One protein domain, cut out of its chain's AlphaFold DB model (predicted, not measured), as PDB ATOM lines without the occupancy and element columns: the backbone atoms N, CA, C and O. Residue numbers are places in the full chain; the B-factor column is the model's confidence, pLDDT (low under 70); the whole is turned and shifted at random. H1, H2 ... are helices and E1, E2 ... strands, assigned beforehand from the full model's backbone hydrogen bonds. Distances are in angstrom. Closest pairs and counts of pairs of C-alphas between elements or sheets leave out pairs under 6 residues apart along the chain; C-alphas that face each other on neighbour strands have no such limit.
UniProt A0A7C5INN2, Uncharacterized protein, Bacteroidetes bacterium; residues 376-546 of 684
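What this domain is: This is residues 376 to 546 of the 684 residues of an uncharacterized protein of Bacteroidetes bacterium (UniProt A0A7C5INN2). A bundle of four helices, H4 to H7, running up and down, makes the main body, with H2 and the short H1 and H3 beside it; a long unnamed stretch leads from H7 to a far small head where H8 folds against the beginning of H9. H9, the longest helix, runs back from that head and ends in a small two-stranded hairpin, E1 and E2, near H1. The printed part has 171 residues, with nine named helices, H1 to H9, followed by E1 and E2, which form one antiparallel sheet of order E1 - E2; the class is mostly helix. It is only just compact, close to loose, with a radius of gyration of the C-alphas of 18.4 A and spans of 61 by 41 by 26 A.

Where its parts are: E1 is residues 534 to 536 and E2 residues 542 to 545, ending at C-alpha 545 (-4.849, -2.976, -11.753). H9 is residues 510 to 531, 31.6 A long, beginning at C-alpha 510 (-30.776, -32.212, -19.175). H8 is residues 499 to 505, 9.8 A long. H7, residues 464 to 477, and H6, residues 445 to 458, are 20.2 A long each. H5 is residues 430 to 439, 14.3 A, and H4 residues 415 to 424, 14.6 A. H3 is residues 405 to 409, H2 residues 390 to 403, 19.3 A, and H1 residues 380 to 383, beginning at C-alpha 380 (-16.016, -4.577, -5.319).

How they stand to each other: E1 and E2 form an antiparallel hairpin at 143 degrees; N 535 and O 544 are within hydrogen-bond range at 2.7 A. The closest C-alphas of H1 and E2, Glu 382 and Tyr 544, are 7.2 A apart. H1 is close to but not clearly touching H4, Phe 383 to Met 421, 6.4 A between C-alphas. In the bundle H6 and H7 touch, C-alphas of Trp 446 and Ala 477 4.0 A apart, at a shallow tilt of 14 degrees, opposite ways. H5 and H6 touch at Gly 433 and Val 452, C-alphas 5.4 A apart, at a steep tilt of 42 degrees. H8 touches H9 with residues 510 to 517 of H9 alone; the closest C-alphas, Leu 503 and Thr 513, are 6.1 A apart. H4 and H9 are only just apart, closest 8.1 A. Each O i to N i+4 pair is within hydrogen-bond range in H2, H4, H5, H6, H8 and H9; H7 has 8 of 10, H3 has 0 of 1 with 1 of 2 O i to N i+3 pairs, and H1 is too short for such a pair.

The domain as a whole: The C-alphas farthest apart, Gln 462 and Tyr 505, are 61.5 A apart. The printed part has no cut. The link from H7 to H8, residues 478 to 498, is long. Mean pLDDT of the printed part is 72.9; 71 residues are under 70, among them 376 to 400 and 525 to 546.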
ATOM      1  N   ILE A 376     -19.266 -11.853  -4.867       64.19
ATOM      2  CA  ILE A 376     -17.998 -11.898  -4.121       64.19
ATOM      3  C   ILE A 376     -16.763 -11.899  -5.050       64.19
ATOM      4  O   ILE A 376     -15.731 -11.323  -4.718       64.19
ATOM      5  N   GLU A 377     -16.896 -12.442  -6.264       67.06
ATOM      6  CA  GLU A 377     -15.864 -12.489  -7.314       67.06
ATOM      7  C   GLU A 377     -15.893 -11.247  -8.239       67.06
ATOM      8  O   GLU A 377     -15.174 -11.171  -9.238       67.06
ATOM      9  N   MET A 378     -16.694 -10.225  -7.912       69.12
ATOM     10  CA  MET A 378     -16.672  -8.926  -8.604       69.12
ATOM     11  C   MET A 378     -15.536  -8.007  -8.123       69.12
ATOM     12  O   MET A 378     -15.237  -7.007  -8.791       69.12
ATOM     13  N   TYR A 379     -14.890  -8.349  -6.999       67.25
ATOM     14  CA  TYR A 379     -13.847  -7.566  -6.317       67.25
ATOM     15  C   TYR A 379     -14.270  -6.110  -6.134       67.25
ATOM     16  O   TYR A 379     -13.600  -5.194  -6.616       67.25
ATOM     17  N   PHE A 380     -15.423  -5.902  -5.487       68.31
ATOM     18  CA  PHE A 380     -16.016  -4.577  -5.319       68.31
ATOM     19  C   PHE A 380     -15.031  -3.559  -4.709       68.31
ATOM     20  O   PHE A 380     -15.043  -2.407  -5.136       68.31
ATOM     21  N   ASP A 381     -14.098  -3.987  -3.848       64.81
ATOM     22  CA  ASP A 381     -12.981  -3.174  -3.328       64.81
ATOM     23  C   ASP A 381     -12.266  -2.315  -4.392       64.81
ATOM     24  O   ASP A 381     -11.817  -1.212  -4.091       64.81
ATOM     25  N   GLU A 382     -12.172  -2.767  -5.653       64.31
ATOM     26  CA  GLU A 382     -11.506  -1.993  -6.713       64.31
ATOM     27  C   GLU A 382     -12.215  -0.667  -7.058       64.31
ATOM     28  O   GLU A 382     -11.645   0.162  -7.779       64.31
ATOM     29  N   PHE A 383     -13.457  -0.469  -6.601       66.81
ATOM     30  CA  PHE A 383     -14.230   0.766  -6.775       66.81
ATOM     31  C   PHE A 383     -14.113   1.725  -5.596       66.81
ATOM     32  O   PHE A 383     -14.571   2.859  -5.720       66.81
ATOM     33  N   TRP A 384     -13.486   1.313  -4.490       66.88
ATOM     34  CA  TRP A 384     -13.239   2.189  -3.349       66.88
ATOM     35  C   TRP A 384     -12.622   3.526  -3.792       66.88
ATOM     36  O   TRP A 384     -11.665   3.552  -4.572       66.88
ATOM     37  N   CYS A 385     -13.144   4.640  -3.271       63.91
ATOM     38  CA  CYS A 385     -12.451   5.924  -3.312       63.91
ATOM     39  C   CYS A 385     -12.364   6.557  -1.922       63.91
ATOM     40  O   CYS A 385     -13.284   6.462  -1.114       63.91
ATOM     41  N   GLU A 386     -11.269   7.280  -1.679       62.75
ATOM     42  CA  GLU A 386     -11.023   8.109  -0.484       62.75
ATOM     43  C   GLU A 386     -11.834   9.425  -0.538       62.75
ATOM     44  O   GLU A 386     -11.354  10.529  -0.285       62.75
ATOM     45  N   CYS A 387     -13.086   9.313  -0.966       62.31
ATOM     46  CA  CYS A 387     -14.002  10.398  -1.268       62.31
ATOM     47  C   CYS A 387     -14.915  10.640  -0.045       62.31
ATOM     48  O   CYS A 387     -15.515   9.710   0.496       62.31
ATOM     49  N   LYS A 388     -14.998  11.889   0.446       59.31
ATOM     50  CA  LYS A 388     -15.690  12.212   1.715       59.31
ATOM     51  C   LYS A 388     -17.137  11.701   1.730       59.31
ATOM     52  O   LYS A 388     -17.912  11.999   0.826       59.31
ATOM     53  N   GLY A 389     -17.495  10.968   2.787       63.59
ATOM     54  CA  GLY A 389     -18.832  10.391   2.979       63.59
ATOM     55  C   GLY A 389     -19.103   9.102   2.194       63.59
ATOM     56  O   GLY A 389     -20.166   8.510   2.367       63.59
ATOM     57  N   ALA A 390     -18.165   8.636   1.362       61.03
ATOM     58  CA  ALA A 390     -18.374   7.425   0.579       61.03
ATOM     59  C   ALA A 390     -18.212   6.138   1.376       61.03
ATOM     60  O   ALA A 390     -18.938   5.199   1.099       61.03
ATOM     61  N   GLU A 391     -17.332   6.103   2.374       64.06
ATOM     62  CA  GLU A 391     -17.050   4.930   3.212       64.06
ATOM     63  C   GLU A 391     -18.320   4.250   3.752       64.06
ATOM     64  O   GLU A 391     -18.531   3.062   3.526       64.06
ATOM     65  N   ALA A 392     -19.232   5.006   4.373       64.19
ATOM     66  CA  ALA A 392     -20.482   4.453   4.903       64.19
ATOM     67  C   ALA A 392     -21.429   3.941   3.799       64.19
ATOM     68  O   ALA A 392     -22.044   2.886   3.939       64.19
ATOM     69  N   VAL A 393     -21.548   4.669   2.682       64.94
ATOM     70  CA  VAL A 393     -22.388   4.260   1.540       64.94
ATOM     71  C   VAL A 393     -21.799   3.030   0.849       64.94
ATOM     72  O   VAL A 393     -22.537   2.133   0.451       64.94
ATOM     73  N   TRP A 394     -20.475   2.985   0.742       65.81
ATOM     74  CA  TRP A 394     -19.712   1.935   0.096       65.81
ATOM     75  C   TRP A 394     -19.745   0.635   0.889       65.81
ATOM     76  O   TRP A 394     -20.124  -0.389   0.335       65.81
ATOM     77  N   ASN A 395     -19.437   0.679   2.187       66.94
ATOM     78  CA  ASN A 395     -19.436  -0.507   3.043       66.94
ATOM     79  C   ASN A 395     -20.830  -1.150   3.094       66.94
ATOM     80  O   ASN A 395     -20.954  -2.364   2.943       66.94
ATOM     81  N   ASN A 396     -21.890  -0.337   3.189       66.19
ATOM     82  CA  ASN A 396     -23.273  -0.819   3.119       66.19
ATOM     83  C   ASN A 396     -23.615  -1.460   1.762       66.19
ATOM     84  O   ASN A 396     -24.387  -2.414   1.711       66.19
ATOM     85  N   LEU A 397     -23.053  -0.952   0.663       67.88
ATOM     86  CA  LEU A 397     -23.294  -1.466  -0.686       67.88
ATOM     87  C   LEU A 397     -22.501  -2.725  -1.005       67.88
ATOM     88  O   LEU A 397     -23.057  -3.668  -1.555       67.88
ATOM     89  N   GLN A 398     -21.230  -2.761  -0.627       67.94
ATOM     90  CA  GLN A 398     -20.397  -3.949  -0.711       67.94
ATOM     91  C   GLN A 398     -20.995  -5.081   0.124       67.94
ATOM     92  O   GLN A 398     -21.092  -6.200  -0.374       67.94
ATOM     93  N   PHE A 399     -21.466  -4.789   1.342       68.19
ATOM     94  CA  PHE A 399     -22.205  -5.749   2.156       68.19
ATOM     95  C   PHE A 399     -23.496  -6.200   1.456       68.19
ATOM     96  O   PHE A 399     -23.667  -7.390   1.219       68.19
ATOM     97  N   ALA A 400     -24.357  -5.274   1.018       68.50
ATOM     98  CA  ALA A 400     -25.605  -5.624   0.333       68.50
ATOM     99  C   ALA A 400     -25.386  -6.488  -0.922       68.50
ATOM    100  O   ALA A 400     -26.073  -7.488  -1.095       68.50
ATOM    101  N   PHE A 401     -24.417  -6.149  -1.778       71.50
ATOM    102  CA  PHE A 401     -24.134  -6.914  -2.995       71.50
ATOM    103  C   PHE A 401     -23.467  -8.265  -2.714       71.50
ATOM    104  O   PHE A 401     -23.705  -9.208  -3.460       71.50
ATOM    105  N   SER A 402     -22.637  -8.373  -1.672       65.25
ATOM    106  CA  SER A 402     -21.899  -9.612  -1.363       65.25
ATOM    107  C   SER A 402     -22.689 -10.587  -0.486       65.25
ATOM    108  O   SER A 402     -22.353 -11.768  -0.451       65.25
ATOM    109  N   SER A 403     -23.700 -10.106   0.244       66.88
ATOM    110  CA  SER A 403     -24.448 -10.886   1.242       66.88
ATOM    111  C   SER A 403     -25.874 -11.261   0.822       66.88
ATOM    112  O   SER A 403     -26.467 -12.117   1.472       66.88
ATOM    113  N   ASP A 404     -26.425 -10.660  -0.238       71.44
ATOM    114  CA  ASP A 404     -27.747 -11.003  -0.784       71.44
ATOM    115  C   ASP A 404     -27.609 -11.717  -2.150       71.44
ATOM    116  O   ASP A 404     -27.316 -11.066  -3.163       71.44
ATOM    117  N   PRO A 405     -27.852 -13.045  -2.217       66.94
ATOM    118  CA  PRO A 405     -27.834 -13.814  -3.465       66.94
ATOM    119  C   PRO A 405     -28.803 -13.296  -4.535       66.94
ATOM    120  O   PRO A 405     -28.607 -13.564  -5.721       66.94
ATOM    121  N   GLY A 406     -29.822 -12.511  -4.163       72.75
ATOM    122  CA  GLY A 406     -30.736 -11.872  -5.106       72.75
ATOM    123  C   GLY A 406     -30.016 -11.034  -6.166       72.75
ATOM    124  O   GLY A 406     -30.470 -10.988  -7.312       72.75
ATOM    125  N   TYR A 407     -28.856 -10.446  -5.838       77.44
ATOM    126  CA  TYR A 407     -28.056  -9.676  -6.794       77.44
ATOM    127  C   TYR A 407     -27.369 -10.526  -7.872       77.44
ATOM    128  O   TYR A 407     -27.095  -9.967  -8.937       77.44
ATOM    129  N   GLU A 408     -27.154 -11.839  -7.678       73.00
ATOM    130  CA  GLU A 408     -26.568 -12.731  -8.703       73.00
ATOM    131  C   GLU A 408     -27.374 -12.695 -10.011       73.00
ATOM    132  O   GLU A 408     -26.815 -12.737 -11.102       73.00
ATOM    133  N   THR A 409     -28.699 -12.568  -9.911       74.06
ATOM    134  CA  THR A 409     -29.614 -12.526 -11.067       74.06
ATOM    135  C   THR A 409     -29.713 -11.143 -11.725       74.06
ATOM    136  O   THR A 409     -30.397 -10.970 -12.733       74.06
ATOM    137  N   THR A 410     -29.032 -10.140 -11.165       82.62
ATOM    138  CA  THR A 410     -29.121  -8.737 -11.585       82.62
ATOM    139  C   THR A 410     -27.869  -8.295 -12.329       82.62
ATOM    140  O   THR A 410     -26.798  -8.890 -12.224       82.62
ATOM    141  N   TRP A 411     -27.967  -7.191 -13.070       83.81
ATOM    142  CA  TRP A 411     -26.819  -6.683 -13.818       83.81
ATOM    143  C   TRP A 411     -25.706  -6.128 -12.919       83.81
ATOM    144  O   TRP A 411     -24.603  -5.906 -13.406       83.81
ATOM    145  N   ILE A 412     -25.947  -5.935 -11.615       83.50
ATOM    146  CA  ILE A 412     -24.904  -5.543 -10.651       83.50
ATOM    147  C   ILE A 412     -23.824  -6.623 -10.549       83.50
ATOM    148  O   ILE A 412     -22.653  -6.306 -10.363       83.50
ATOM    149  N   ALA A 413     -24.186  -7.883 -10.769       80.50
ATOM    150  CA  ALA A 413     -23.255  -8.996 -10.795       80.50
ATOM    151  C   ALA A 413     -22.457  -9.116 -12.114       80.50
ATOM    152  O   ALA A 413     -21.721 -10.081 -12.277       80.50
ATOM    153  N   THR A 414     -22.577  -8.203 -13.090       80.12
ATOM    154  CA  THR A 414     -21.991  -8.405 -14.435       80.12
ATOM    155  C   THR A 414     -20.747  -7.557 -14.714       80.12
ATOM    156  O   THR A 414     -20.553  -6.447 -14.203       80.12
ATOM    157  N   ARG A 415     -19.912  -8.045 -15.644       74.19
ATOM    158  CA  ARG A 415     -18.745  -7.323 -16.187       74.19
ATOM    159  C   ARG A 415     -19.126  -5.942 -16.744       74.19
ATOM    160  O   ARG A 415     -18.312  -5.016 -16.739       74.19
ATOM    161  N   GLU A 416     -20.363  -5.774 -17.199       76.38
ATOM    162  CA  GLU A 416     -20.890  -4.540 -17.775       76.38
ATOM    163  C   GLU A 416     -21.144  -3.469 -16.704       76.38
ATOM    164  O   GLU A 416     -20.751  -2.315 -16.920       76.38
ATOM    165  N   PHE A 417     -21.714  -3.823 -15.544       84.19
ATOM    166  CA  PHE A 417     -21.801  -2.910 -14.394       84.19
ATOM    167  C   PHE A 417     -20.417  -2.539 -13.872       84.19
ATOM    168  O   PHE A 417     -20.106  -1.358 -13.695       84.19
ATOM    169  N   ARG A 418     -19.540  -3.539 -13.750       79.81
ATOM    170  CA  ARG A 418     -18.144  -3.366 -13.338       79.81
ATOM    171  C   ARG A 418     -17.432  -2.260 -14.128       79.81
ATOM    172  O   ARG A 418     -16.764  -1.393 -13.566       79.81
ATOM    173  N   ARG A 419     -17.634  -2.228 -15.452       75.56
ATOM    174  CA  ARG A 419     -17.065  -1.203 -16.349       75.56
ATOM    175  C   ARG A 419     -17.622   0.203 -16.098       75.56
ATOM    176  O   ARG A 419     -16.868   1.157 -16.274       75.56
ATOM    177  N   ARG A 420     -18.882   0.350 -15.672       83.94
ATOM    178  CA  ARG A 420     -19.486   1.646 -15.295       83.94
ATOM    179  C   ARG A 420     -18.928   2.152 -13.972       83.94
ATOM    180  O   ARG A 420     -18.525   3.311 -13.897       83.94
ATOM    181  N   MET A 421     -18.784   1.269 -12.984       81.19
ATOM    182  CA  MET A 421     -18.160   1.609 -11.704       81.19
ATOM    183  C   MET A 421     -16.716   2.094 -11.875       81.19
ATOM    184  O   MET A 421     -16.358   3.125 -11.311       81.19
ATOM    185  N   ARG A 422     -15.923   1.482 -12.769       76.00
ATOM    186  CA  ARG A 422     -14.586   1.996 -13.152       76.00
ATOM    187  C   ARG A 422     -14.582   3.377 -13.821       76.00
ATOM    188  O   ARG A 422     -13.523   3.989 -13.879       76.00
ATOM    189  N   GLN A 423     -15.696   3.836 -14.399       81.12
ATOM    190  CA  GLN A 423     -15.809   5.194 -14.957       81.12
ATOM    191  C   GLN A 423     -16.333   6.203 -13.929       81.12
ATOM    192  O   GLN A 423     -15.970   7.369 -14.015       81.12
ATOM    193  N   LEU A 424     -17.181   5.774 -12.984       79.88
ATOM    194  CA  LEU A 424     -17.618   6.608 -11.861       79.88
ATOM    195  C   LEU A 424     -16.505   6.836 -10.834       79.88
ATOM    196  O   LEU A 424     -16.461   7.908 -10.229       79.88
ATOM    197  N   ARG A 425     -15.653   5.827 -10.600       73.12
ATOM    198  CA  ARG A 425     -14.553   5.895  -9.634       73.12
ATOM    199  C   ARG A 425     -13.668   7.106  -9.926       73.12
ATOM    200  O   ARG A 425     -13.428   7.445 -11.082       73.12
ATOM    201  N   ASP A 426     -13.185   7.738  -8.861       67.12
ATOM    202  CA  ASP A 426     -12.320   8.920  -8.918       67.12
ATOM    203  C   ASP A 426     -13.001  10.194  -9.488       67.12
ATOM    204  O   ASP A 426     -12.315  11.160  -9.823       67.12
ATOM    205  N   HIS A 427     -14.344  10.239  -9.567       75.62
ATOM    206  CA  HIS A 427     -15.124  11.424  -9.963       75.62
ATOM    207  C   HIS A 427     -16.150  11.832  -8.888       75.62
ATOM    208  O   HIS A 427     -16.832  10.989  -8.319       75.62
ATOM    209  N   ASP A 428     -16.371  13.139  -8.702       76.81
ATOM    210  CA  ASP A 428     -17.373  13.739  -7.795       76.81
ATOM    211  C   ASP A 428     -18.812  13.172  -7.902       76.81
ATOM    212  O   ASP A 428     -19.597  13.286  -6.964       76.81
ATOM    213  N   PHE A 429     -19.180  12.551  -9.031       80.19
ATOM    214  CA  PHE A 429     -20.489  11.908  -9.215       80.19
ATOM    215  C   PHE A 429     -20.567  10.484  -8.662       80.19
ATOM    216  O   PHE A 429     -21.643   9.894  -8.733       80.19
ATOM    217  N   TYR A 430     -19.474   9.934  -8.123       80.75
ATOM    218  CA  TYR A 430     -19.377   8.544  -7.676       80.75
ATOM    219  C   TYR A 430     -20.583   8.117  -6.835       80.75
ATOM    220  O   TYR A 430     -21.303   7.195  -7.210       80.75
ATOM    221  N   LEU A 431     -20.866   8.860  -5.760       78.69
ATOM    222  CA  LEU A 431     -21.958   8.548  -4.840       78.69
ATOM    223  C   LEU A 431     -23.341   8.712  -5.474       78.69
ATOM    224  O   LEU A 431     -24.178   7.826  -5.323       78.69
ATOM    225  N   LYS A 432     -23.578   9.796  -6.228       85.06
ATOM    226  CA  LYS A 432     -24.858  10.018  -6.924       85.06
ATOM    227  C   LYS A 432     -25.144   8.901  -7.936       85.06
ATOM    228  O   LYS A 432     -26.234   8.338  -7.944       85.06
ATOM    229  N   GLY A 433     -24.158   8.559  -8.768       87.50
ATOM    230  CA  GLY A 433     -24.280   7.510  -9.780       87.50
ATOM    231  C   GLY A 433     -24.470   6.125  -9.163       87.50
ATOM    232  O   GLY A 433     -25.335   5.372  -9.600       87.50
ATOM    233  N   LEU A 434     -23.718   5.812  -8.106       83.88
ATOM    234  CA  LEU A 434     -23.820   4.552  -7.374       83.88
ATOM    235  C   LEU A 434     -25.189   4.372  -6.692       83.88
ATOM    236  O   LEU A 434     -25.782   3.299  -6.790       83.88
ATOM    237  N   VAL A 435     -25.729   5.429  -6.073       84.75
ATOM    238  CA  VAL A 435     -27.094   5.442  -5.515       84.75
ATOM    239  C   VAL A 435     -28.138   5.206  -6.610       84.75
ATOM    240  O   VAL A 435     -29.006   4.352  -6.445       84.75
ATOM    241  N   ILE A 436     -28.014   5.871  -7.766       90.69
ATOM    242  CA  ILE A 436     -28.910   5.640  -8.911       90.69
ATOM    243  C   ILE A 436     -28.848   4.183  -9.381       90.69
ATOM    244  O   ILE A 436     -29.901   3.602  -9.638       90.69
ATOM    245  N   TYR A 437     -27.660   3.575  -9.469       89.94
ATOM    246  CA  TYR A 437     -27.543   2.163  -9.835       89.94
ATOM    247  C   TYR A 437     -28.219   1.243  -8.807       89.94
ATOM    248  O   TYR A 437     -29.071   0.441  -9.193       89.94
ATOM    249  N   ARG A 438     -27.925   1.405  -7.510       84.62
ATOM    250  CA  ARG A 438     -28.552   0.635  -6.419       84.62
ATOM    251  C   ARG A 438     -30.080   0.696  -6.476       84.62
ATOM    252  O   ARG A 438     -30.742  -0.335  -6.555       84.62
ATOM    253  N   ASP A 439     -30.635   1.906  -6.498       87.00
ATOM    254  CA  ASP A 439     -32.080   2.145  -6.374       87.00
ATOM    255  C   ASP A 439     -32.870   1.720  -7.624       87.00
ATOM    256  O   ASP A 439     -34.101   1.718  -7.628       87.00
ATOM    257  N   ASN A 440     -32.175   1.353  -8.705       90.06
ATOM    258  CA  ASN A 440     -32.772   0.972  -9.979       90.06
ATOM    259  C   ASN A 440     -32.308  -0.406 -10.475       90.06
ATOM    260  O   ASN A 440     -32.512  -0.714 -11.647       90.06
ATOM    261  N   VAL A 441     -31.757  -1.262  -9.602       86.94
ATOM    262  CA  VAL A 441     -31.255  -2.611  -9.944       86.94
ATOM    263  C   VAL A 441     -32.246  -3.476 -10.743       86.94
ATOM    264  O   VAL A 441     -31.843  -4.250 -11.608       86.94
ATOM    265  N   ARG A 442     -33.556  -3.313 -10.512       83.25
ATOM    266  CA  ARG A 442     -34.627  -4.051 -11.213       83.25
ATOM    267  C   ARG A 442     -35.024  -3.471 -12.580       83.25
ATOM    268  O   ARG A 442     -35.855  -4.057 -13.264       83.25
ATOM    269  N   LYS A 443     -34.485  -2.313 -12.979       84.00
ATOM    270  CA  LYS A 443     -34.679  -1.749 -14.325       84.00
ATOM    271  C   LYS A 443     -33.598  -2.277 -15.262       84.00
ATOM    272  O   LYS A 443     -32.511  -2.633 -14.822       84.00
ATOM    273  N   GLU A 444     -33.868  -2.260 -16.562       76.62
ATOM    274  CA  GLU A 444     -32.850  -2.520 -17.584       76.62
ATOM    275  C   GLU A 444     -31.651  -1.574 -17.399       76.62
ATOM    276  O   GLU A 444     -31.839  -0.356 -17.312       76.62
ATOM    277  N   LEU A 445     -30.425  -2.114 -17.376       83.44
ATOM    278  CA  LEU A 445     -29.195  -1.355 -17.105       83.44
ATOM    279  C   LEU A 445     -29.081  -0.107 -17.990       83.44
ATOM    280  O   LEU A 445     -28.715   0.968 -17.517       83.44
ATOM    281  N   TRP A 446     -29.480  -0.217 -19.257       73.81
ATOM    282  CA  TRP A 446     -29.427   0.904 -20.190       73.81
ATOM    283  C   TRP A 446     -30.311   2.098 -19.793       73.81
ATOM    284  O   TRP A 446     -29.924   3.242 -20.033       73.81
ATOM    285  N   LYS A 447     -31.469   1.868 -19.155       77.06
ATOM    286  CA  LYS A 447     -32.325   2.944 -18.620       77.06
ATOM    287  C   LYS A 447     -31.654   3.616 -17.428       77.06
ATOM    288  O   LYS A 447     -31.722   4.833 -17.284       77.06
ATOM    289  N   VAL A 448     -30.971   2.835 -16.595       90.25
ATOM    290  CA  VAL A 448     -30.250   3.349 -15.424       90.25
ATOM    291  C   VAL A 448     -29.026   4.166 -15.843       90.25
ATOM    292  O   VAL A 448     -28.797   5.243 -15.300       90.25
ATOM    293  N   ASP A 449     -28.322   3.750 -16.896       85.62
ATOM    294  CA  ASP A 449     -27.265   4.549 -17.524       85.62
ATOM    295  C   ASP A 449     -27.776   5.919 -18.016       85.62
ATOM    296  O   ASP A 449     -27.087   6.926 -17.843       85.62
ATOM    297  N   GLN A 450     -28.996   5.994 -18.574       82.06
ATOM    298  CA  GLN A 450     -29.622   7.280 -18.927       82.06
ATOM    299  C   GLN A 450     -29.931   8.126 -17.691       82.06
ATOM    300  O   GLN A 450     -29.723   9.337 -17.722       82.06
ATOM    301  N   MET A 451     -30.398   7.510 -16.599       93.06
ATOM    302  CA  MET A 451     -30.654   8.214 -15.338       93.06
ATOM    303  C   MET A 451     -29.362   8.812 -14.761       93.06
ATOM    304  O   MET A 451     -29.363   9.975 -14.364       93.06
ATOM    305  N   VAL A 452     -28.245   8.075 -14.797       92.81
ATOM    306  CA  VAL A 452     -26.922   8.585 -14.397       92.81
ATOM    307  C   VAL A 452     -26.457   9.713 -15.325       92.81
ATOM    308  O   VAL A 452     -26.037  10.764 -14.845       92.81
ATOM    309  N   ALA A 453     -26.587   9.556 -16.648       89.75
ATOM    310  CA  ALA A 453     -26.236  10.606 -17.610       89.75
ATOM    311  C   ALA A 453     -27.076  11.887 -17.428       89.75
ATOM    312  O   ALA A 453     -26.556  12.996 -17.567       89.75
ATOM    313  N   ALA A 454     -28.363  11.748 -17.102       90.12
ATOM    314  CA  ALA A 454     -29.261  12.858 -16.806       90.12
ATOM    315  C   ALA A 454     -28.927  13.532 -15.465       90.12
ATOM    316  O   ALA A 454     -28.930  14.759 -15.392       90.12
ATOM    317  N   GLU A 455     -28.582  12.769 -14.425       90.75
ATOM    318  CA  GLU A 455     -28.163  13.323 -13.130       90.75
ATOM    319  C   GLU A 455     -26.856  14.115 -13.249       90.75
ATOM    320  O   GLU A 455     -26.786  15.254 -12.786       90.75
ATOM    321  N   ILE A 456     -25.859  13.574 -13.962       88.75
ATOM    322  CA  ILE A 456     -24.611  14.290 -14.274       88.75
ATOM    323  C   ILE A 456     -24.916  15.633 -14.957       88.75
ATOM    324  O   ILE A 456     -24.228  16.622 -14.698       88.75
ATOM    325  N   ARG A 457     -25.967  15.690 -15.790       87.00
ATOM    326  CA  ARG A 457     -26.417  16.899 -16.497       87.00
ATOM    327  C   ARG A 457     -27.183  17.912 -15.653       87.00
ATOM    328  O   ARG A 457     -27.129  19.090 -15.993       87.00
ATOM    329  N   LYS A 458     -27.842  17.533 -14.555       83.44
ATOM    330  CA  LYS A 458     -28.484  18.523 -13.662       83.44
ATOM    331  C   LYS A 458     -27.451  19.484 -13.064       83.44
ATOM    332  O   LYS A 458     -27.690  20.683 -12.969       83.44
ATOM    333  N   ASP A 459     -26.252  18.974 -12.800       70.44
ATOM    334  CA  ASP A 459     -25.107  19.736 -12.293       70.44
ATOM    335  C   ASP A 459     -24.281  20.439 -13.417       70.44
ATOM    336  O   ASP A 459     -23.177  20.937 -13.152       70.44
ATOM    337  N   VAL A 460     -24.768  20.492 -14.676       56.62
ATOM    338  CA  VAL A 460     -24.086  21.095 -15.862       56.62
ATOM    339  C   VAL A 460     -24.322  22.608 -16.015       56.62
ATOM    340  O   VAL A 460     -23.918  23.211 -17.007       56.62
ATOM    341  N   ALA A 461     -24.772  23.294 -14.960       55.56
ATOM    342  CA  ALA A 461     -24.562  24.744 -14.845       55.56
ATOM    343  C   ALA A 461     -23.064  25.149 -14.963       55.56
ATOM    344  O   ALA A 461     -22.751  26.319 -15.170       55.56
ATOM    345  N   GLN A 462     -22.125  24.191 -14.859       53.53
ATOM    346  CA  GLN A 462     -20.680  24.417 -14.953       53.53
ATOM    347  C   GLN A 462     -19.944  23.419 -15.884       53.53
ATOM    348  O   GLN A 462     -19.375  22.417 -15.447       53.53
ATOM    349  N   GLY A 463     -19.844  23.773 -17.171       63.69
ATOM    350  CA  GLY A 463     -18.644  23.511 -17.988       63.69
ATOM    351  C   GLY A 463     -18.572  22.238 -18.858       63.69
ATOM    352  O   GLY A 463     -19.043  21.154 -18.516       63.69
ATOM    353  N   LYS A 464     -17.848  22.362 -19.987       68.44
ATOM    354  CA  LYS A 464     -17.665  21.335 -21.044       68.44
ATOM    355  C   LYS A 464     -17.159  19.963 -20.552       68.44
ATOM    356  O   LYS A 464     -17.374  18.968 -21.240       68.44
ATOM    357  N   LYS A 465     -16.485  19.895 -19.395       70.69
ATOM    358  CA  LYS A 465     -15.951  18.643 -18.822       70.69
ATOM    359  C   LYS A 465     -17.063  17.695 -18.349       70.69
ATOM    360  O   LYS A 465     -17.003  16.511 -18.665       70.69
ATOM    361  N   LYS A 466     -18.096  18.207 -17.667       77.00
ATOM    362  CA  LYS A 466     -19.206  17.384 -17.149       77.00
ATOM    363  C   LYS A 466     -20.059  16.790 -18.276       77.00
ATOM    364  O   LYS A 466     -20.390  15.613 -18.232       77.00
ATOM    365  N   GLU A 467     -20.316  17.543 -19.348       82.94
ATOM    366  CA  GLU A 467     -21.012  17.013 -20.535       82.94
ATOM    367  C   GLU A 467     -20.184  15.938 -21.267       82.94
ATOM    368  O   GLU A 467     -20.732  14.961 -21.775       82.94
ATOM    369  N   ALA A 468     -18.850  16.057 -21.295       78.31
ATOM    370  CA  ALA A 468     -17.991  14.993 -21.820       78.31
ATOM    371  C   ALA A 468     -18.058  13.706 -20.970       78.31
ATOM    372  O   ALA A 468     -17.958  12.611 -21.529       78.31
ATOM    373  N   PHE A 469     -18.273  13.839 -19.655       83.31
ATOM    374  CA  PHE A 469     -18.482  12.728 -18.724       83.31
ATOM    375  C   PHE A 469     -19.883  12.106 -18.863       83.31
ATOM    376  O   PHE A 469     -19.990  10.892 -19.015       83.31
ATOM    377  N   ALA A 470     -20.949  12.912 -18.957       85.94
ATOM    378  CA  ALA A 470     -22.310  12.432 -19.238       85.94
ATOM    379  C   ALA A 470     -22.374  11.607 -20.538       85.94
ATOM    380  O   ALA A 470     -22.980  10.538 -20.574       85.94
ATOM    381  N   LYS A 471     -21.633  12.023 -21.577       79.31
ATOM    382  CA  LYS A 471     -21.478  11.272 -22.838       79.31
ATOM    383  C   LYS A 471     -20.787   9.911 -22.702       79.31
ATOM    384  O   LYS A 471     -20.837   9.123 -23.648       79.31
ATOM    385  N   ILE A 472     -20.123   9.609 -21.584       78.31
ATOM    386  CA  ILE A 472     -19.666   8.243 -21.277       78.31
ATOM    387  C   ILE A 472     -20.882   7.375 -20.936       78.31
ATOM    388  O   ILE A 472     -21.034   6.298 -21.509       78.31
ATOM    389  N   PHE A 473     -21.780   7.878 -20.089       83.56
ATOM    390  CA  PHE A 473     -22.997   7.182 -19.669       83.56
ATOM    391  C   PHE A 473     -24.062   7.123 -20.765       83.56
ATOM    392  O   PHE A 473     -24.699   6.087 -20.908       83.56
ATOM    393  N   ASP A 474     -24.141   8.113 -21.661       70.50
ATOM    394  CA  ASP A 474     -24.911   7.954 -22.902       70.50
ATOM    395  C   ASP A 474     -24.406   6.753 -23.719       70.50
ATOM    396  O   ASP A 474     -25.205   5.960 -24.203       70.50
ATOM    397  N   ARG A 475     -23.083   6.568 -23.864       67.44
ATOM    398  CA  ARG A 475     -22.509   5.403 -24.570       67.44
ATOM    399  C   ARG A 475     -22.699   4.083 -23.815       67.44
ATOM    400  O   ARG A 475     -22.584   3.023 -24.432       67.44
ATOM    401  N   PHE A 476     -22.976   4.130 -22.512       72.62
ATOM    402  CA  PHE A 476     -23.424   2.975 -21.735       72.62
ATOM    403  C   PHE A 476     -24.909   2.677 -21.990       72.62
ATOM    404  O   PHE A 476     -25.231   1.568 -22.408       72.62
ATOM    405  N   ALA A 477     -25.787   3.679 -21.912       66.50
ATOM    406  CA  ALA A 477     -27.209   3.570 -22.247       66.50
ATOM    407  C   ALA A 477     -27.458   3.099 -23.687       66.50
ATOM    408  O   ALA A 477     -28.351   2.308 -23.970       66.50
ATOM    409  N   GLN A 478     -26.618   3.528 -24.620       55.91
ATOM    410  CA  GLN A 478     -26.666   3.102 -26.018       55.91
ATOM    411  C   GLN A 478     -26.396   1.600 -26.207       55.91
ATOM    412  O   GLN A 478     -26.452   1.099 -27.320       55.91
ATOM    413  N   GLN A 479     -26.110   0.842 -25.153       58.56
ATOM    414  CA  GLN A 479     -25.873  -0.594 -25.251       58.56
ATOM    415  C   GLN A 479     -27.173  -1.391 -25.312       58.56
ATOM    416  O   GLN A 479     -27.156  -2.500 -25.843       58.56
ATOM    417  N   MET A 480     -28.292  -0.831 -24.834       59.00
ATOM    418  CA  MET A 480     -29.578  -1.536 -24.731       59.00
ATOM    419  C   MET A 480     -29.446  -2.876 -23.979       59.00
ATOM    420  O   MET A 480     -30.033  -3.888 -24.356       59.00
ATOM    421  N   LEU A 481     -28.615  -2.895 -22.928       66.00
ATOM    422  CA  LEU A 481     -28.435  -4.051 -22.049       66.00
ATOM    423  C   LEU A 481     -29.677  -4.208 -21.174       66.00
ATOM    424  O   LEU A 481     -29.861  -3.468 -20.205       66.00
ATOM    425  N   ALA A 482     -30.540  -5.137 -21.575       65.31
ATOM    426  CA  ALA A 482     -31.839  -5.377 -20.959       65.31
ATOM    427  C   ALA A 482     -31.855  -6.623 -20.060       65.31
ATOM    428  O   ALA A 482     -32.439  -6.581 -18.981       65.31
ATOM    429  N   ALA A 483     -31.187  -7.703 -20.481       67.56
ATOM    430  CA  ALA A 483     -31.282  -9.019 -19.853       67.56
ATOM    431  C   ALA A 483     -29.936  -9.536 -19.322       67.56
ATOM    432  O   ALA A 483     -28.889  -9.405 -19.965       67.56
ATOM    433  N   VAL A 484     -30.002 -10.175 -18.158       74.31
ATOM    434  CA  VAL A 484     -28.955 -11.023 -17.577       74.31
ATOM    435  C   VAL A 484     -29.335 -12.474 -17.876       74.31
ATOM    436  O   VAL A 484     -30.517 -12.809 -17.840       74.31
ATOM    437  N   GLU A 485     -28.369 -13.327 -18.211       73.38
ATOM    438  CA  GLU A 485     -28.616 -14.766 -18.355       73.38
ATOM    439  C   GLU A 485     -28.949 -15.367 -16.976       73.38
ATOM    440  O   GLU A 485     -28.107 -15.265 -16.079       73.38
ATOM    441  N   PRO A 486     -30.130 -15.982 -16.763       73.81
ATOM    442  CA  PRO A 486     -30.492 -16.510 -15.454       73.81
ATOM    443  C   PRO A 486     -29.546 -17.630 -15.011       73.81
ATOM    444  O   PRO A 486     -29.343 -18.620 -15.727       73.81
ATOM    445  N   PHE A 487     -29.005 -17.482 -13.806       78.56
ATOM    446  CA  PHE A 487     -28.165 -18.467 -13.141       78.56
ATOM    447  C   PHE A 487     -28.776 -18.822 -11.781       78.56
ATOM    448  O   PHE A 487     -29.046 -17.936 -10.975       78.56
ATOM    449  N   ASP A 488     -28.978 -20.115 -11.553       81.44
ATOM    450  CA  ASP A 488     -29.405 -20.732 -10.294       81.44
ATOM    451  C   ASP A 488     -28.661 -22.070 -10.220       81.44
ATOM    452  O   ASP A 488     -28.893 -22.946 -11.051       81.44
ATOM    453  N   ASP A 489     -27.720 -22.223  -9.288       79.75
ATOM    454  CA  ASP A 489     -26.926 -23.452  -9.170       79.75
ATOM    455  C   ASP A 489     -27.681 -24.618  -8.514       79.75
ATOM    456  O   ASP A 489     -27.149 -25.728  -8.448       79.75
ATOM    457  N   ARG A 490     -28.924 -24.399  -8.055       84.56
ATOM    458  CA  ARG A 490     -29.762 -25.385  -7.355       84.56
ATOM    459  C   ARG A 490     -29.106 -25.959  -6.091       84.56
ATOM    460  O   ARG A 490     -29.401 -27.091  -5.692       84.56
ATOM    461  N   GLY A 491     -28.195 -25.209  -5.468       84.12
ATOM    462  CA  GLY A 491     -27.381 -25.681  -4.352       84.12
ATOM    463  C   GLY A 491     -26.434 -26.816  -4.754       84.12
ATOM    464  O   GLY A 491     -26.261 -27.768  -3.987       84.12
ATOM    465  N   VAL A 492     -25.887 -26.772  -5.972       88.44
ATOM    466  CA  VAL A 492     -24.860 -27.693  -6.482       88.44
ATOM    467  C   VAL A 492     -23.574 -26.918  -6.737       88.44
ATOM    468  O   VAL A 492     -23.570 -25.934  -7.469       88.44
ATOM    469  N   ASP A 493     -22.449 -27.413  -6.222       87.94
ATOM    470  CA  ASP A 493     -21.129 -26.938  -6.645       87.94
ATOM    471  C   ASP A 493     -20.877 -27.349  -8.107       87.94
ATOM    472  O   ASP A 493     -20.428 -28.460  -8.401       87.94
ATOM    473  N   LEU A 494     -21.194 -26.441  -9.036       85.88
ATOM    474  CA  LEU A 494     -21.061 -26.651 -10.482       85.88
ATOM    475  C   LEU A 494     -19.604 -26.746 -10.970       85.88
ATOM    476  O   LEU A 494     -19.378 -27.027 -12.151       85.88
ATOM    477  N   GLY A 495     -18.627 -26.552 -10.078       79.56
ATOM    478  CA  GLY A 495     -17.216 -26.819 -10.332       79.56
ATOM    479  C   GLY A 495     -16.845 -28.301 -10.213       79.56
ATOM    480  O   GLY A 495     -15.817 -28.710 -10.757       79.56
ATOM    481  N   ARG A 496     -17.666 -29.126  -9.546       88.56
ATOM    482  CA  ARG A 496     -17.380 -30.557  -9.352       88.56
ATOM    483  C   ARG A 496     -17.667 -31.409 -10.583       88.56
ATOM    484  O   ARG A 496     -18.573 -31.144 -11.373       88.56
ATOM    485  N   TRP A 497     -16.925 -32.511 -10.697       75.12
ATOM    486  CA  TRP A 497     -17.079 -33.493 -11.774       75.12
ATOM    487  C   TRP A 497     -18.476 -34.140 -11.796       75.12
ATOM    488  O   TRP A 497     -19.008 -34.421 -12.870       75.12
ATOM    489  N   ASP A 498     -19.098 -34.319 -10.627       90.56
ATOM    490  CA  ASP A 498     -20.411 -34.942 -10.450       90.56
ATOM    491  C   ASP A 498     -21.585 -33.946 -10.496       90.56
ATOM    492  O   ASP A 498     -22.742 -34.367 -10.429       90.56
ATOM    493  N   ALA A 499     -21.334 -32.645 -10.689       89.06
ATOM    494  CA  ALA A 499     -22.359 -31.596 -10.681       89.06
ATOM    495  C   ALA A 499     -23.544 -31.879 -11.624       89.06
ATOM    496  O   ALA A 499     -24.701 -31.677 -11.261       89.06
ATOM    497  N   ARG A 500     -23.276 -32.422 -12.821       82.50
ATOM    498  CA  ARG A 500     -24.319 -32.849 -13.773       82.50
ATOM    499  C   ARG A 500     -25.253 -33.898 -13.171       82.50
ATOM    500  O   ARG A 500     -26.466 -33.789 -13.293       82.50
ATOM    501  N   ARG A 501     -24.683 -34.904 -12.499       88.81
ATOM    502  CA  ARG A 501     -25.429 -35.980 -11.834       88.81
ATOM    503  C   ARG A 501     -26.249 -35.413 -10.670       88.81
ATOM    504  O   ARG A 501     -27.424 -35.737 -10.537       88.81
ATOM    505  N   GLN A 502     -25.658 -34.512  -9.886       93.75
ATOM    506  CA  GLN A 502     -26.327 -33.825  -8.779       93.75
ATOM    507  C   GLN A 502     -27.502 -32.929  -9.212       93.75
ATOM    508  O   GLN A 502     -28.497 -32.859  -8.487       93.75
ATOM    509  N   LEU A 503     -27.407 -32.259 -10.366       91.25
ATOM    510  CA  LEU A 503     -28.499 -31.471 -10.951       91.25
ATOM    511  C   LEU A 503     -29.626 -32.369 -11.480       91.25
ATOM    512  O   LEU A 503     -30.792 -32.128 -11.172       91.25
ATOM    513  N   LEU A 504     -29.291 -33.448 -12.196       88.69
ATOM    514  CA  LEU A 504     -30.279 -34.416 -12.691       88.69
ATOM    515  C   LEU A 504     -31.048 -35.097 -11.543       88.69
ATOM    516  O   LEU A 504     -32.266 -35.233 -11.626       88.69
ATOM    517  N   TYR A 505     -30.381 -35.448 -10.433       93.44
ATOM    518  CA  TYR A 505     -31.060 -35.958  -9.231       93.44
ATOM    519  C   TYR A 505     -32.006 -34.937  -8.577       93.44
ATOM    520  O   TYR A 505     -32.991 -35.329  -7.959       93.44
ATOM    521  N   ARG A 506     -31.757 -33.631  -8.751       93.00
ATOM    522  CA  ARG A 506     -32.660 -32.539  -8.340       93.00
ATOM    523  C   ARG A 506     -33.751 -32.238  -9.387       93.00
ATOM    524  O   ARG A 506     -34.346 -31.165  -9.350       93.00
ATOM    525  N   GLN A 507     -34.002 -33.157 -10.326       92.75
ATOM    526  CA  GLN A 507     -35.004 -33.043 -11.398       92.75
ATOM    527  C   GLN A 507     -34.800 -31.840 -12.343       92.75
ATOM    528  O   GLN A 507     -35.719 -31.420 -13.046       92.75
ATOM    529  N   VAL A 508     -33.584 -31.290 -12.409       83.25
ATOM    530  CA  VAL A 508     -33.230 -30.268 -13.401       83.25
ATOM    531  C   VAL A 508     -33.183 -30.931 -14.776       83.25
ATOM    532  O   VAL A 508     -32.589 -31.999 -14.927       83.25
ATOM    533  N   SER A 509     -33.790 -30.315 -15.798       76.38
ATOM    534  CA  SER A 509     -33.774 -30.889 -17.149       76.38
ATOM    535  C   SER A 509     -32.337 -31.046 -17.663       76.38
ATOM    536  O   SER A 509     -31.426 -30.323 -17.253       76.38
ATOM    537  N   ARG A 510     -32.109 -31.989 -18.584       60.38
ATOM    538  CA  ARG A 510     -30.776 -32.212 -19.175       60.38
ATOM    539  C   ARG A 510     -30.247 -30.961 -19.887       60.38
ATOM    540  O   ARG A 510     -29.059 -30.666 -19.814       60.38
ATOM    541  N   GLU A 511     -31.141 -30.222 -20.534       50.72
ATOM    542  CA  GLU A 511     -30.848 -28.974 -21.243       50.72
ATOM    543  C   GLU A 511     -30.451 -27.863 -20.264       50.72
ATOM    544  O   GLU A 511     -29.406 -27.234 -20.435       50.72
ATOM    545  N   GLU A 512     -31.214 -27.684 -19.181       71.25
ATOM    546  CA  GLU A 512     -30.904 -26.692 -18.147       71.25
ATOM    547  C   GLU A 512     -29.642 -27.066 -17.356       71.25
ATOM    548  O   GLU A 512     -28.833 -26.203 -17.026       71.25
ATOM    549  N   THR A 513     -29.410 -28.360 -17.135       70.75
ATOM    550  CA  THR A 513     -28.190 -28.884 -16.509       70.75
ATOM    551  C   THR A 513     -26.942 -28.496 -17.305       70.75
ATOM    552  O   THR A 513     -25.980 -27.969 -16.740       70.75
ATOM    553  N   GLU A 514     -26.947 -28.702 -18.626       64.38
ATOM    554  CA  GLU A 514     -25.838 -28.266 -19.480       64.38
ATOM    555  C   GLU A 514     -25.745 -26.734 -19.566       64.38
ATOM    556  O   GLU A 514     -24.629 -26.205 -19.551       64.38
ATOM    557  N   ARG A 515     -26.877 -26.005 -19.578       73.25
ATOM    558  CA  ARG A 515     -26.891 -24.531 -19.548       73.25
ATOM    559  C   ARG A 515     -26.196 -23.993 -18.300       73.25
ATOM    560  O   ARG A 515     -25.307 -23.152 -18.423       73.25
ATOM    561  N   LEU A 516     -26.561 -24.489 -17.120       74.62
ATOM    562  CA  LEU A 516     -26.023 -24.050 -15.831       74.62
ATOM    563  C   LEU A 516     -24.535 -24.380 -15.687       74.62
ATOM    564  O   LEU A 516     -23.751 -23.508 -15.314       74.62
ATOM    565  N   VAL A 517     -24.112 -25.596 -16.053       72.38
ATOM    566  CA  VAL A 517     -22.690 -25.984 -16.001       72.38
ATOM    567  C   VAL A 517     -21.849 -25.174 -16.997       72.38
ATOM    568  O   VAL A 517     -20.757 -24.723 -16.650       72.38
ATOM    569  N   ARG A 518     -22.351 -24.922 -18.216       64.50
ATOM    570  CA  ARG A 518     -21.705 -24.021 -19.189       64.50
ATOM    571  C   ARG A 518     -21.597 -22.600 -18.637       64.50
ATOM    572  O   ARG A 518     -20.527 -21.995 -18.708       64.50
ATOM    573  N   LEU A 519     -22.679 -22.083 -18.057       67.69
ATOM    574  CA  LEU A 519     -22.725 -20.732 -17.509       67.69
ATOM    575  C   LEU A 519     -21.756 -20.584 -16.330       67.69
ATOM    576  O   LEU A 519     -20.957 -19.658 -16.345       67.69
ATOM    577  N   HIS A 520     -21.703 -21.535 -15.390       77.25
ATOM    578  CA  HIS A 520     -20.720 -21.536 -14.295       77.25
ATOM    579  C   HIS A 520     -19.270 -21.435 -14.797       77.25
ATOM    580  O   HIS A 520     -18.474 -20.660 -14.268       77.25
ATOM    581  N   ARG A 521     -18.910 -22.168 -15.855       65.56
ATOM    582  CA  ARG A 521     -17.552 -22.099 -16.417       65.56
ATOM    583  C   ARG A 521     -17.259 -20.750 -17.065       65.56
ATOM    584  O   ARG A 521     -16.170 -20.222 -16.858       65.56
ATOM    585  N   LEU A 522     -18.226 -20.169 -17.780       62.78
ATOM    586  CA  LEU A 522     -18.127 -18.799 -18.298       62.78
ATOM    587  C   LEU A 522     -17.901 -17.788 -17.159       62.78
ATOM    588  O   LEU A 522     -17.017 -16.939 -17.275       62.78
ATOM    589  N   ARG A 523     -18.618 -17.931 -16.029       73.75
ATOM    590  CA  ARG A 523     -18.410 -17.121 -14.811       73.75
ATOM    591  C   ARG A 523     -16.968 -17.227 -14.316       73.75
ATOM    592  O   ARG A 523     -16.277 -16.216 -14.214       73.75
ATOM    593  N   ARG A 524     -16.484 -18.453 -14.083       71.69
ATOM    594  CA  ARG A 524     -15.128 -18.710 -13.567       71.69
ATOM    595  C   ARG A 524     -14.024 -18.269 -14.535       71.69
ATOM    596  O   ARG A 524     -12.984 -17.804 -14.082       71.69
ATOM    597  N   GLN A 525     -14.221 -18.373 -15.851       60.09
ATOM    598  CA  GLN A 525     -13.262 -17.859 -16.839       60.09
ATOM    599  C   GLN A 525     -13.193 -16.327 -16.834       60.09
ATOM    600  O   GLN A 525     -12.095 -15.770 -16.811       60.09
ATOM    601  N   ALA A 526     -14.341 -15.645 -16.798       64.06
ATOM    602  CA  ALA A 526     -14.383 -14.189 -16.679       64.06
ATOM    603  C   ALA A 526     -13.724 -13.714 -15.372       64.06
ATOM    604  O   ALA A 526     -12.970 -12.744 -15.382       64.06
ATOM    605  N   VAL A 527     -13.929 -14.431 -14.263       64.69
ATOM    606  CA  VAL A 527     -13.274 -14.138 -12.978       64.69
ATOM    607  C   VAL A 527     -11.759 -14.363 -13.038       64.69
ATOM    608  O   VAL A 527     -11.014 -13.490 -12.610       64.69
ATOM    609  N   LYS A 528     -11.264 -15.419 -13.695       62.81
ATOM    610  CA  LYS A 528      -9.814 -15.581 -13.935       62.81
ATOM    611  C   LYS A 528      -9.217 -14.452 -14.790       62.81
ATOM    612  O   LYS A 528      -8.119 -13.973 -14.505       62.81
ATOM    613  N   GLU A 529      -9.929 -13.981 -15.821       60.97
ATOM    614  CA  GLU A 529      -9.510 -12.811 -16.620       60.97
ATOM    615  C   GLU A 529      -9.407 -11.547 -15.744       60.97
ATOM    616  O   GLU A 529      -8.526 -10.704 -15.930       60.97
ATOM    617  N   ILE A 530     -10.304 -11.424 -14.765       61.81
ATOM    618  CA  ILE A 530     -10.335 -10.347 -13.781       61.81
ATOM    619  C   ILE A 530      -9.148 -10.444 -12.811       61.81
ATOM    620  O   ILE A 530      -8.407  -9.467 -12.691       61.81
ATOM    621  N   GLU A 531      -8.942 -11.606 -12.187       62.38
ATOM    622  CA  GLU A 531      -7.837 -11.900 -11.264       62.38
ATOM    623  C   GLU A 531      -6.476 -11.643 -11.914       62.38
ATOM    624  O   GLU A 531      -5.643 -10.942 -11.344       62.38
ATOM    625  N   SER A 532      -6.275 -12.105 -13.155       58.12
ATOM    626  CA  SER A 532      -5.012 -11.943 -13.899       58.12
ATOM    627  C   SER A 532      -4.581 -10.487 -14.142       58.12
ATOM    628  O   SER A 532      -3.443 -10.234 -14.538       58.12
ATOM    629  N   ARG A 533      -5.481  -9.517 -13.930       57.78
ATOM    630  CA  ARG A 533      -5.212  -8.079 -14.080       57.78
ATOM    631  C   ARG A 533      -5.103  -7.340 -12.747       57.78
ATOM    632  O   ARG A 533      -4.729  -6.164 -12.758       57.78
ATOM    633  N   LEU A 534      -5.428  -7.991 -11.630       59.53
ATOM    634  CA  LEU A 534      -5.282  -7.442 -10.285       59.53
ATOM    635  C   LEU A 534      -3.834  -7.602  -9.800       59.53
ATOM    636  O   LEU A 534      -3.197  -8.638  -9.962       59.53
ATOM    637  N   LEU A 535      -3.312  -6.538  -9.197       54.88
ATOM    638  CA  LEU A 535      -2.081  -6.522  -8.422       54.88
ATOM    639  C   LEU A 535      -2.453  -6.617  -6.949       54.88
ATOM    640  O   LEU A 535      -3.037  -5.682  -6.390       54.88
ATOM    641  N   PHE A 536      -2.067  -7.719  -6.326       53.72
ATOM    642  CA  PHE A 536      -2.140  -7.905  -4.883       53.72
ATOM    643  C   PHE A 536      -0.950  -7.217  -4.203       53.72
ATOM    644  O   PHE A 536       0.122  -7.058  -4.792       53.72
ATOM    645  N   ASP A 537      -1.142  -6.772  -2.966       44.97
ATOM    646  CA  ASP A 537      -0.043  -6.347  -2.110       44.97
ATOM    647  C   ASP A 537       0.637  -7.542  -1.420       44.97
ATOM    648  O   ASP A 537       0.219  -8.690  -1.560       44.97
ATOM    649  N   VAL A 538       1.704  -7.271  -0.664       38.12
ATOM    650  CA  VAL A 538       2.516  -8.300   0.015       38.12
ATOM    651  C   VAL A 538       1.725  -9.065   1.099       38.12
ATOM    652  O   VAL A 538       2.189 -10.089   1.585       38.12
ATOM    653  N   HIS A 539       0.522  -8.604   1.455       45.22
ATOM    654  CA  HIS A 539      -0.388  -9.232   2.416       45.22
ATOM    655  C   HIS A 539      -1.637  -9.833   1.742       45.22
ATOM    656  O   HIS A 539      -2.605 -10.160   2.426       45.22
ATOM    657  N   GLY A 540      -1.652  -9.945   0.408       44.12
ATOM    658  CA  GLY A 540      -2.775 -10.495  -0.354       44.12
ATOM    659  C   GLY A 540      -3.983  -9.563  -0.489       44.12
ATOM    660  O   GLY A 540      -5.011  -9.983  -1.016       44.12
ATOM    661  N   LYS A 541      -3.896  -8.297  -0.057       45.66
ATOM    662  CA  LYS A 541      -4.982  -7.324  -0.254       45.66
ATOM    663  C   LYS A 541      -4.934  -6.765  -1.674       45.66
ATOM    664  O   LYS A 541      -3.857  -6.494  -2.208       45.66
ATOM    665  N   ASN A 542      -6.102  -6.560  -2.286       52.91
ATOM    666  CA  ASN A 542      -6.221  -5.938  -3.607       52.91
ATOM    667  C   ASN A 542      -5.573  -4.548  -3.584       52.91
ATOM    668  O   ASN A 542      -6.078  -3.654  -2.909       52.91
ATOM    669  N   LYS A 543      -4.466  -4.351  -4.311       46.53
ATOM    670  CA  LYS A 543      -3.823  -3.037  -4.407       46.53
ATOM    671  C   LYS A 543      -4.367  -2.253  -5.594       46.53
ATOM    672  O   LYS A 543      -5.015  -1.237  -5.387       46.53
ATOM    673  N   TYR A 544      -4.109  -2.696  -6.828       53.53
ATOM    674  CA  TYR A 544      -4.434  -1.933  -8.050       53.53
ATOM    675  C   TYR A 544      -4.613  -2.842  -9.279       53.53
ATOM    676  O   TYR A 544      -4.440  -4.047  -9.190       53.53
ATOM    677  N   VAL A 545      -4.920  -2.276 -10.451       48.22
ATOM    678  CA  VAL A 545      -4.849  -2.976 -11.753       48.22
ATOM    679  C   VAL A 545      -3.608  -2.515 -12.519       48.22
ATOM    680  O   VAL A 545      -3.320  -1.312 -12.562       48.22
ATOM    681  N   VAL A 546      -2.891  -3.445 -13.162       37.22
ATOM    682  CA  VAL A 546      -1.720  -3.120 -14.002       37.22
ATOM    683  C   VAL A 546      -2.109  -2.105 -15.088       37.22
ATOM    684  O   VAL A 546      -2.989  -2.355 -15.907       37.22
TER     685      VAL A 546